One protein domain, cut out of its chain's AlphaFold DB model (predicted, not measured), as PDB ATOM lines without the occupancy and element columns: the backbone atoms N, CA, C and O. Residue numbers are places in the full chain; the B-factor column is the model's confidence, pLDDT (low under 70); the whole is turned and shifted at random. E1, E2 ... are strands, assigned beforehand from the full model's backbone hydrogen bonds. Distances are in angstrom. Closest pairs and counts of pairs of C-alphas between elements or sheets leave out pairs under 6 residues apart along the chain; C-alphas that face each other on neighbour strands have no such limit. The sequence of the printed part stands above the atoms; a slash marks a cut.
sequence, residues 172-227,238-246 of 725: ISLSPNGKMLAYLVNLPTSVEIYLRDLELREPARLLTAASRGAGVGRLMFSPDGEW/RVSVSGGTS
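What this domain is: This is residues 172 to 227 and 238 to 246 of the 725 residues of an uncharacterized protein of marine metagenome (UniProt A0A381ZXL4). A strongly twisted, curled sheet of four strands, E1 to E4, makes one wall of a loose, incompletely closed ring, with E5 by E1 and E6 by E4. The 65 printed residues include six strands, E1 to E6 in chain order, and no named helix; the class is all strand. The sheet E1 - E2 - E3 - E4 is a meander, each strand the antiparallel neighbour of the one before. The whole is compact, with a radius of gyration of the C-alphas of 11.6 A, spanning 31 by 25 by 20 A.

How they stand to each other: Inner strands E2, residues 180 to 186, and E3, residues 190 to 197, form a hairpin at 157 degrees; N 183 and O 194 are 3.0 A apart, within hydrogen-bond range. Edge strand E1, residues 172 to 174, forms a hairpin with E2, N 173 to O 182 at 2.9 A. Edge strand E4, residues 205 to 211, forms one with E3, N 191 to O 210 at 2.9 A. E5, residues 217 to 221, and E6, residues 238 to 240, pair with no named strand and are near each other. The closest C-alphas of E1 and E5, Ser 173 and Met 220, are 5.4 A apart; those of E4 and E6, Thr 208 and Val 239, 7.6 A.

Where its parts are: E3 measures 22.9 A, E2 19.7 A, E4 18.3 A. E1 begins at C-alpha 172 (29.247, 3.457, 125.945); E6 ends at C-alpha 240 (31.705, 15.818, 136.453).

The domain as a whole: Residues 228 to 237 are not printed; C-alphas 227 and 238 are 6.3 A apart. Of the links printed whole, none is long. Residues 188 to 189 and 212 to 215 have pLDDT under 70.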
ATOM      1  N   ILE A 172      28.983   3.843 124.560       94.94
ATOM      2  CA  ILE A 172      29.247   3.457 125.945       94.94
ATOM      3  C   ILE A 172      30.659   3.854 126.364       94.94
ATOM      4  O   ILE A 172      31.595   3.824 125.566       94.94
ATOM      5  N   SER A 173      30.822   4.163 127.644       95.75
ATOM      6  CA  SER A 173      32.130   4.311 128.275       95.75
ATOM      7  C   SER A 173      32.079   3.784 129.701       95.75
ATOM      8  O   SER A 173      31.096   4.003 130.407       95.75
ATOM      9  N   LEU A 174      33.126   3.087 130.129       96.25
ATOM     10  CA  LEU A 174      33.243   2.513 131.465       96.25
ATOM     11  C   LEU A 174      34.301   3.276 132.262       96.25
ATOM     12  O   LEU A 174      35.355   3.624 131.731       96.25
ATOM     13  N   SER A 175      34.032   3.531 133.540       96.12
ATOM     14  CA  SER A 175      35.019   4.143 134.425       96.12
ATOM     15  C   SER A 175      36.253   3.241 134.578       96.12
ATOM     16  O   SER A 175      36.117   2.014 134.552       96.12
ATOM     17  N   PRO A 176      37.455   3.802 134.822       94.44
ATOM     18  CA  PRO A 176      38.687   3.014 134.961       94.44
ATOM     19  C   PRO A 176      38.584   1.891 136.003       94.44
ATOM     20  O   PRO A 176      39.085   0.788 135.800       94.44
ATOM     21  N   ASN A 177      37.847   2.136 137.090       94.31
ATOM     22  CA  ASN A 177      37.588   1.166 138.158       94.31
ATOM     23  C   ASN A 177      36.458   0.154 137.862       94.31
ATOM     24  O   ASN A 177      36.143  -0.659 138.726       94.31
ATOM     25  N   GLY A 178      35.801   0.239 136.702       93.94
ATOM     26  CA  GLY A 178      34.743  -0.674 136.266       93.94
ATOM     27  C   GLY A 178      33.371  -0.474 136.909       93.94
ATOM     28  O   GLY A 178      32.459  -1.240 136.609       93.94
ATOM     29  N   LYS A 179      33.189   0.520 137.784       93.62
ATOM     30  CA  LYS A 179      31.972   0.669 138.607       93.62
ATOM     31  C   LYS A 179      30.863   1.486 137.956       93.62
ATOM     32  O   LYS A 179      29.702   1.277 138.281       93.62
ATOM     33  N   MET A 180      31.203   2.405 137.062       95.62
ATOM     34  CA  MET A 180      30.259   3.354 136.477       95.62
ATOM     35  C   MET A 180      30.241   3.201 134.961       95.62
ATOM     36  O   MET A 180      31.281   3.307 134.316       95.62
ATOM     37  N   LEU A 181      29.058   3.003 134.393       96.44
ATOM     38  CA  LEU A 181      28.826   2.972 132.954       96.44
ATOM     39  C   LEU A 181      28.122   4.259 132.531       96.44
ATOM     40  O   LEU A 181      27.042   4.570 133.033       96.44
ATOM     41  N   ALA A 182      28.707   4.978 131.584       97.00
ATOM     42  CA  ALA A 182      28.054   6.073 130.887       97.00
ATOM     43  C   ALA A 182      27.577   5.588 129.512       97.00
ATOM     44  O   ALA A 182      28.266   4.795 128.869       97.00
ATOM     45  N   TYR A 183      26.405   6.043 129.071       95.44
ATOM     46  CA  TYR A 183      25.842   5.676 127.771       95.44
ATOM     47  C   TYR A 183      24.939   6.775 127.202       95.44
ATOM     48  O   TYR A 183      24.511   7.669 127.936       95.44
ATOM     49  N   LEU A 184      24.668   6.715 125.896       92.81
ATOM     50  CA  LEU A 184      23.820   7.684 125.199       92.81
ATOM     51  C   LEU A 184      22.383   7.193 125.051       92.81
ATOM     52  O   LEU A 184      22.132   6.020 124.799       92.81
ATOM     53  N   VAL A 185      21.446   8.130 125.129       89.69
ATOM     54  CA  VAL A 185      20.062   7.958 124.689       89.69
ATOM     55  C   VAL A 185      19.790   9.009 123.622       89.69
ATOM     56  O   VAL A 185      19.892  10.212 123.870       89.69
ATOM     57  N   ASN A 186      19.483   8.551 122.413       81.31
ATOM     58  CA  ASN A 186      19.216   9.403 121.266       81.31
ATOM     59  C   ASN A 186      17.737   9.801 121.262       81.31
ATOM     60  O   ASN A 186      16.863   8.979 121.003       81.31
ATOM     61  N   LEU A 187      17.448  11.078 121.510       74.00
ATOM     62  CA  LEU A 187      16.099  11.635 121.427       74.00
ATOM     63  C   LEU A 187      15.908  12.408 120.109       74.00
ATOM     64  O   LEU A 187      16.883  12.756 119.436       74.00
ATOM     65  N   PRO A 188      14.661  12.726 119.706       61.81
ATOM     66  CA  PRO A 188      14.407  13.474 118.473       61.81
ATOM     67  C   PRO A 188      15.098  14.846 118.405       61.81
ATOM     68  O   PRO A 188      15.485  15.272 117.319       61.81
ATOM     69  N   THR A 189      15.284  15.522 119.542       65.19
ATOM     70  CA  THR A 189      15.816  16.897 119.615       65.19
ATOM     71  C   THR A 189      17.095  17.030 120.442       65.19
ATOM     72  O   THR A 189      17.689  18.103 120.475       65.19
ATOM     73  N   SER A 190      17.532  15.971 121.122       76.44
ATOM     74  CA  SER A 190      18.709  15.996 121.994       76.44
ATOM     75  C   SER A 190      19.391  14.634 122.052       76.44
ATOM     76  O   SER A 190      18.826  13.614 121.657       76.44
ATOM     77  N   VAL A 191      20.616  14.621 122.563       84.94
ATOM     78  CA  VAL A 191      21.299  13.403 122.993       84.94
ATOM     79  C   VAL A 191      21.487  13.495 124.500       84.94
ATOM     80  O   VAL A 191      22.101  14.435 125.003       84.94
ATOM     81  N   GLU A 192      20.938  12.537 125.233       92.31
ATOM     82  CA  GLU A 192      21.072  12.468 126.685       92.31
ATOM     83  C   GLU A 192      22.210  11.523 127.073       92.31
ATOM     84  O   GLU A 192      22.339  10.429 126.528       92.31
ATOM     85  N   ILE A 193      23.030  11.938 128.037       94.75
ATOM     86  CA  ILE A 193      24.093  11.113 128.612       94.75
ATOM     87  C   ILE A 193      23.599  10.601 129.956       94.75
ATOM     88  O   ILE A 193      23.389  11.377 130.894       94.75
ATOM     89  N   TYR A 194      23.441   9.288 130.062       96.00
ATOM     90  CA  TYR A 194      23.061   8.611 131.293       96.00
ATOM     91  C   TYR A 194      24.275   8.018 131.981       96.00
ATOM     92  O   TYR A 194      25.249   7.616 131.347       96.00
ATOM     93  N   LEU A 195      24.189   7.940 133.305       96.19
ATOM     94  CA  LEU A 195      25.196   7.341 134.158       96.19
ATOM     95  C   LEU A 195      24.549   6.266 135.029       96.19
ATOM     96  O   LEU A 195      23.580   6.529 135.747       96.19
ATOM     97  N   ARG A 196      25.105   5.058 134.979       94.62
ATOM     98  CA  ARG A 196      24.647   3.887 135.720       94.62
ATOM     99  C   ARG A 196      25.749   3.374 136.632       94.62
ATOM    100  O   ARG A 196      26.846   3.072 136.174       94.62
ATOM    101  N   ASP A 197      25.427   3.252 137.910       93.44
ATOM    102  CA  ASP A 197      26.250   2.517 138.865       93.44
ATOM    103  C   ASP A 197      26.015   1.012 138.656       93.44
ATOM    104  O   ASP A 197      24.873   0.558 138.568       93.44
ATOM    105  N   LEU A 198      27.094   0.249 138.490       91.62
ATOM    106  CA  LEU A 198      27.061  -1.196 138.260       91.62
ATOM    107  C   LEU A 198      27.187  -2.007 139.562       91.62
ATOM    108  O   LEU A 198      26.964  -3.217 139.543       91.62
ATOM    109  N   GLU A 199      27.547  -1.381 140.685       87.25
ATOM    110  CA  GLU A 199      27.568  -2.011 142.012       87.25
ATOM    111  C   GLU A 199      26.219  -1.865 142.726       87.25
ATOM    112  O   GLU A 199      25.787  -2.763 143.459       87.25
ATOM    113  N   LEU A 200      25.540  -0.740 142.508       82.31
ATOM    114  CA  LEU A 200      24.237  -0.448 143.095       82.31
ATOM    115  C   LEU A 200      23.100  -0.855 142.152       82.31
ATOM    116  O   LEU A 200      23.146  -0.656 140.945       82.31
ATOM    117  N   ARG A 201      22.004  -1.376 142.712       72.19
ATOM    118  CA  ARG A 201      20.767  -1.667 141.957       72.19
ATOM    119  C   ARG A 201      19.912  -0.415 141.723       72.19
ATOM    120  O   ARG A 201      18.683  -0.494 141.742       72.19
ATOM    121  N   GLU A 202      20.546   0.737 141.563       78.31
ATOM    122  CA  GLU A 202      19.855   1.993 141.294       78.31
ATOM    123  C   GLU A 202      19.594   2.154 139.789       78.31
ATOM    124  O   GLU A 202      20.361   1.646 138.963       78.31
ATOM    125  N   PRO A 203      18.491   2.819 139.400       83.56
ATOM    126  CA  PRO A 203      18.273   3.158 138.003       83.56
ATOM    127  C   PRO A 203      19.381   4.095 137.512       83.56
ATOM    128  O   PRO A 203      19.926   4.892 138.278       83.56
ATOM    129  N   ALA A 204      19.689   4.025 136.216       91.62
ATOM    130  CA  ALA A 204      20.560   5.012 135.597       91.62
ATOM    131  C   ALA A 204      19.966   6.414 135.779       91.62
ATOM    132  O   ALA A 204      18.749   6.604 135.690       91.62
ATOM    133  N   ARG A 205      20.823   7.404 136.020       94.38
ATOM    134  CA  ARG A 205      20.412   8.804 136.145       94.38
ATOM    135  C   ARG A 205      20.896   9.611 134.954       94.38
ATOM    136  O   ARG A 205      22.010   9.402 134.480       94.38
ATOM    137  N   LEU A 206      20.082  10.573 134.534       95.06
ATOM    138  CA  LEU A 206      20.495  11.580 133.566       95.06
ATOM    139  C   LEU A 206      21.655  12.394 134.155       95.06
ATOM    140  O   LEU A 206      21.551  12.930 135.264       95.06
ATOM    141  N   LEU A 207      22.769  12.455 133.432       94.94
ATOM    142  CA  LEU A 207      23.946  13.219 133.828       94.94
ATOM    143  C   LEU A 207      23.937  14.611 133.202       94.94
ATOM    144  O   LEU A 207      24.147  15.601 133.900       94.94
ATOM    145  N   THR A 208      23.702  14.668 131.893       94.62
ATOM    146  CA  THR A 208      23.595  15.900 131.107       94.62
ATOM    147  C   THR A 208      22.899  15.609 129.775       94.62
ATOM    148  O   THR A 208      22.705  14.445 129.418       94.62
ATOM    149  N   ALA A 209      22.527  16.655 129.045       90.00
ATOM    150  CA  ALA A 209      21.969  16.567 127.702       90.00
ATOM    151  C   ALA A 209      22.712  17.531 126.772       90.00
ATOM    152  O   ALA A 209      23.084  18.629 127.186       90.00
ATOM    153  N   ALA A 210      22.909  17.104 125.532       82.62
ATOM    154  CA  ALA A 210      23.514  17.864 124.449       82.62
ATOM    155  C   ALA A 210      22.473  18.124 123.352       82.62
ATOM    156  O   ALA A 210      21.531  17.338 123.174       82.62
ATOM    157  N   SER A 211      22.649  19.212 122.604       71.19
ATOM    158  CA  SER A 211      21.848  19.465 121.401       71.19
ATOM    159  C   SER A 211      22.119  18.367 120.373       71.19
ATOM    160  O   SER A 211      23.232  17.860 120.284       71.19
ATOM    161  N   ARG A 212      21.109  17.937 119.612       67.88
ATOM    162  CA  ARG A 212      21.290  16.864 118.620       67.88
ATOM    163  C   ARG A 212      22.080  17.379 117.411       67.88
ATOM    164  O   ARG A 212      21.787  18.453 116.910       67.88
ATOM    165  N   GLY A 213      23.036  16.595 116.908       61.75
ATOM    166  CA  GLY A 213      23.846  16.957 115.740       61.75
ATOM    167  C   GLY A 213      24.855  15.870 115.357       61.75
ATOM    168  O   GLY A 213      25.061  14.917 116.104       61.75
ATOM    169  N   ALA A 214      25.487  16.000 114.186       56.91
ATOM    170  CA  ALA A 214      26.466  15.017 113.695       56.91
ATOM    171  C   ALA A 214      27.752  14.964 114.547       56.91
ATOM    172  O   ALA A 214      28.391  13.919 114.630       56.91
ATOM    173  N   GLY A 215      28.106  16.072 115.203       65.19
ATOM    174  CA  GLY A 215      29.288  16.206 116.059       65.19
ATOM    175  C   GLY A 215      28.988  16.079 117.552       65.19
ATOM    176  O   GLY A 215      29.541  16.855 118.323       65.19
ATOM    177  N   VAL A 216      28.083  15.178 117.953       72.56
ATOM    178  CA  VAL A 216      27.665  14.967 119.355       72.56
ATOM    179  C   VAL A 216      27.898  13.507 119.755       72.56
ATOM    180  O   VAL A 216      27.711  12.603 118.944       72.56
ATOM    181  N   GLY A 217      28.313  13.245 120.997       82.31
ATOM    182  CA  GLY A 217      28.616  11.894 121.498       82.31
ATOM    183  C   GLY A 217      30.113  11.668 121.716       82.31
ATOM    184  O   GLY A 217      30.758  12.478 122.368       82.31
ATOM    185  N   ARG A 218      30.671  10.559 121.228       83.69
ATOM    186  CA  ARG A 218      32.043  10.075 121.473       83.69
ATOM    187  C   ARG A 218      32.429  10.146 122.952       83.69
ATOM    188  O   ARG A 218      33.436  10.745 123.302       83.69
ATOM    189  N   LEU A 219      31.607   9.592 123.840       90.31
ATOM    190  CA  LEU A 219      31.874   9.740 125.272       90.31
ATOM    191  C   LEU A 219      33.066   8.899 125.752       90.31
ATOM    192  O   LEU A 219      33.249   7.746 125.361       90.31
ATOM    193  N   MET A 220      33.846   9.460 126.669       92.12
ATOM    194  CA  MET A 220      34.950   8.774 127.324       92.12
ATOM    195  C   MET A 220      35.132   9.266 128.761       92.12
ATOM    196  O   MET A 220      35.252  10.470 129.009       92.12
ATOM    197  N   PHE A 221      35.190   8.340 129.719       94.44
ATOM    198  CA  PHE A 221      35.645   8.662 131.071       94.44
ATOM    199  C   PHE A 221      37.067   9.230 131.048       94.44
ATOM    200  O   PHE A 221      37.923   8.782 130.288       94.44
ATOM    201  N   SER A 222      37.336  10.222 131.895       91.44
ATOM    202  CA  SER A 222      38.707  10.654 132.155       91.44
ATOM    203  C   SER A 222      39.518   9.528 132.811       91.44
ATOM    204  O   SER A 222      38.944   8.693 133.517       91.44
ATOM    205  N   PRO A 223      40.855   9.515 132.648       88.50
ATOM    206  CA  PRO A 223      41.714   8.511 133.282       88.50
ATOM    207  C   PRO A 223      41.607   8.456 134.816       88.50
ATOM    208  O   PRO A 223      41.837   7.410 135.410       88.50
ATOM    209  N   ASP A 224      41.235   9.561 135.469       89.38
ATOM    210  CA  ASP A 224      40.979   9.617 136.918       89.38
ATOM    211  C   ASP A 224      39.570   9.128 137.321       89.38
ATOM    212  O   ASP A 224      39.293   8.925 138.502       89.38
ATOM    213  N   GLY A 225      38.672   8.918 136.354       92.62
ATOM    214  CA  GLY A 225      37.284   8.523 136.577       92.62
ATOM    215  C   GLY A 225      36.385   9.610 137.174       92.62
ATOM    216  O   GLY A 225      35.252   9.300 137.539       92.62
ATOM    217  N   GLU A 226      36.842  10.861 137.287       93.38
ATOM    218  CA  GLU A 226      36.067  11.968 137.876       93.38
ATOM    219  C   GLU A 226      35.198  12.725 136.858       93.38
ATOM    220  O   GLU A 226      34.249  13.424 137.240       93.38
ATOM    221  N   TRP A 227      35.487  12.572 135.564       93.62
ATOM    222  CA  TRP A 227      34.845  13.296 134.468       93.62
ATOM    223  C   TRP A 227      34.382  12.359 133.357       93.62
ATOM    224  O   TRP A 227      34.985  11.323 133.088       93.62
ATOM    225  N   ARG A 238      33.337  18.472 128.944       91.56
ATOM    226  CA  ARG A 238      33.350  17.523 130.060       91.56
ATOM    227  C   ARG A 238      32.301  17.856 131.101       91.56
ATOM    228  O   ARG A 238      32.026  19.023 131.367       91.56
ATOM    229  N   VAL A 239      31.772  16.836 131.757       95.12
ATOM    230  CA  VAL A 239      30.872  16.967 132.908       95.12
ATOM    231  C   VAL A 239      31.401  16.114 134.054       95.12
ATOM    232  O   VAL A 239      31.954  15.036 133.828       95.12
ATOM    233  N   SER A 240      31.294  16.608 135.289       95.94
ATOM    234  CA  SER A 240      31.705  15.818 136.453       95.94
ATOM    235  C   SER A 240      30.806  14.595 136.568       95.94
ATOM    236  O   SER A 240      29.593  14.700 136.392       95.94
ATOM    237  N   VAL A 241      31.373  13.453 136.950       94.88
ATOM    238  CA  VAL A 241      30.610  12.234 137.246       94.88
ATOM    239  C   VAL A 241      29.577  12.483 138.344       94.88
ATOM    240  O   VAL A 241      28.511  11.883 138.309       94.88
ATOM    241  N   SER A 242      29.802  13.430 139.261       92.44
ATOM    242  CA  SER A 242      28.808  13.832 140.275       92.44
ATOM    243  C   SER A 242      27.632  14.649 139.710       92.44
ATOM    244  O   SER A 242      26.660  14.898 140.418       92.44
ATOM    245  N   GLY A 243      27.683  15.033 138.433       90.00
ATOM    246  CA  GLY A 243      26.769  15.973 137.789       90.00
ATOM    247  C   GLY A 243      27.225  17.428 137.918       90.00
ATOM    248  O   GLY A 243      28.282  17.731 138.470       90.00
ATOM    249  N   GLY A 244      26.414  18.344 137.390       90.12
ATOM    250  CA  GLY A 244      26.690  19.781 137.379       90.12
ATOM    251  C   GLY A 244      26.725  20.351 135.965       90.12
ATOM    252  O   GLY A 244      26.265  19.724 135.016       90.12
ATOM    253  N   THR A 245      27.251  21.567 135.829       90.81
ATOM    254  CA  THR A 245      27.334  22.253 134.535       90.81
ATOM    255  C   THR A 245      28.495  21.713 133.708       90.81
ATOM    256  O   THR A 245      29.631  21.661 134.184       90.81
ATOM    257  N   SER A 246      28.206  21.356 132.459       92.31
ATOM    258  CA  SER A 246      29.209  20.952 131.480       92.31
ATOM    259  C   SER A 246      30.213  22.076 131.189       92.31
ATOM    260  O   SER A 246      29.858  23.252 131.099       92.31
TER     261      SER A 246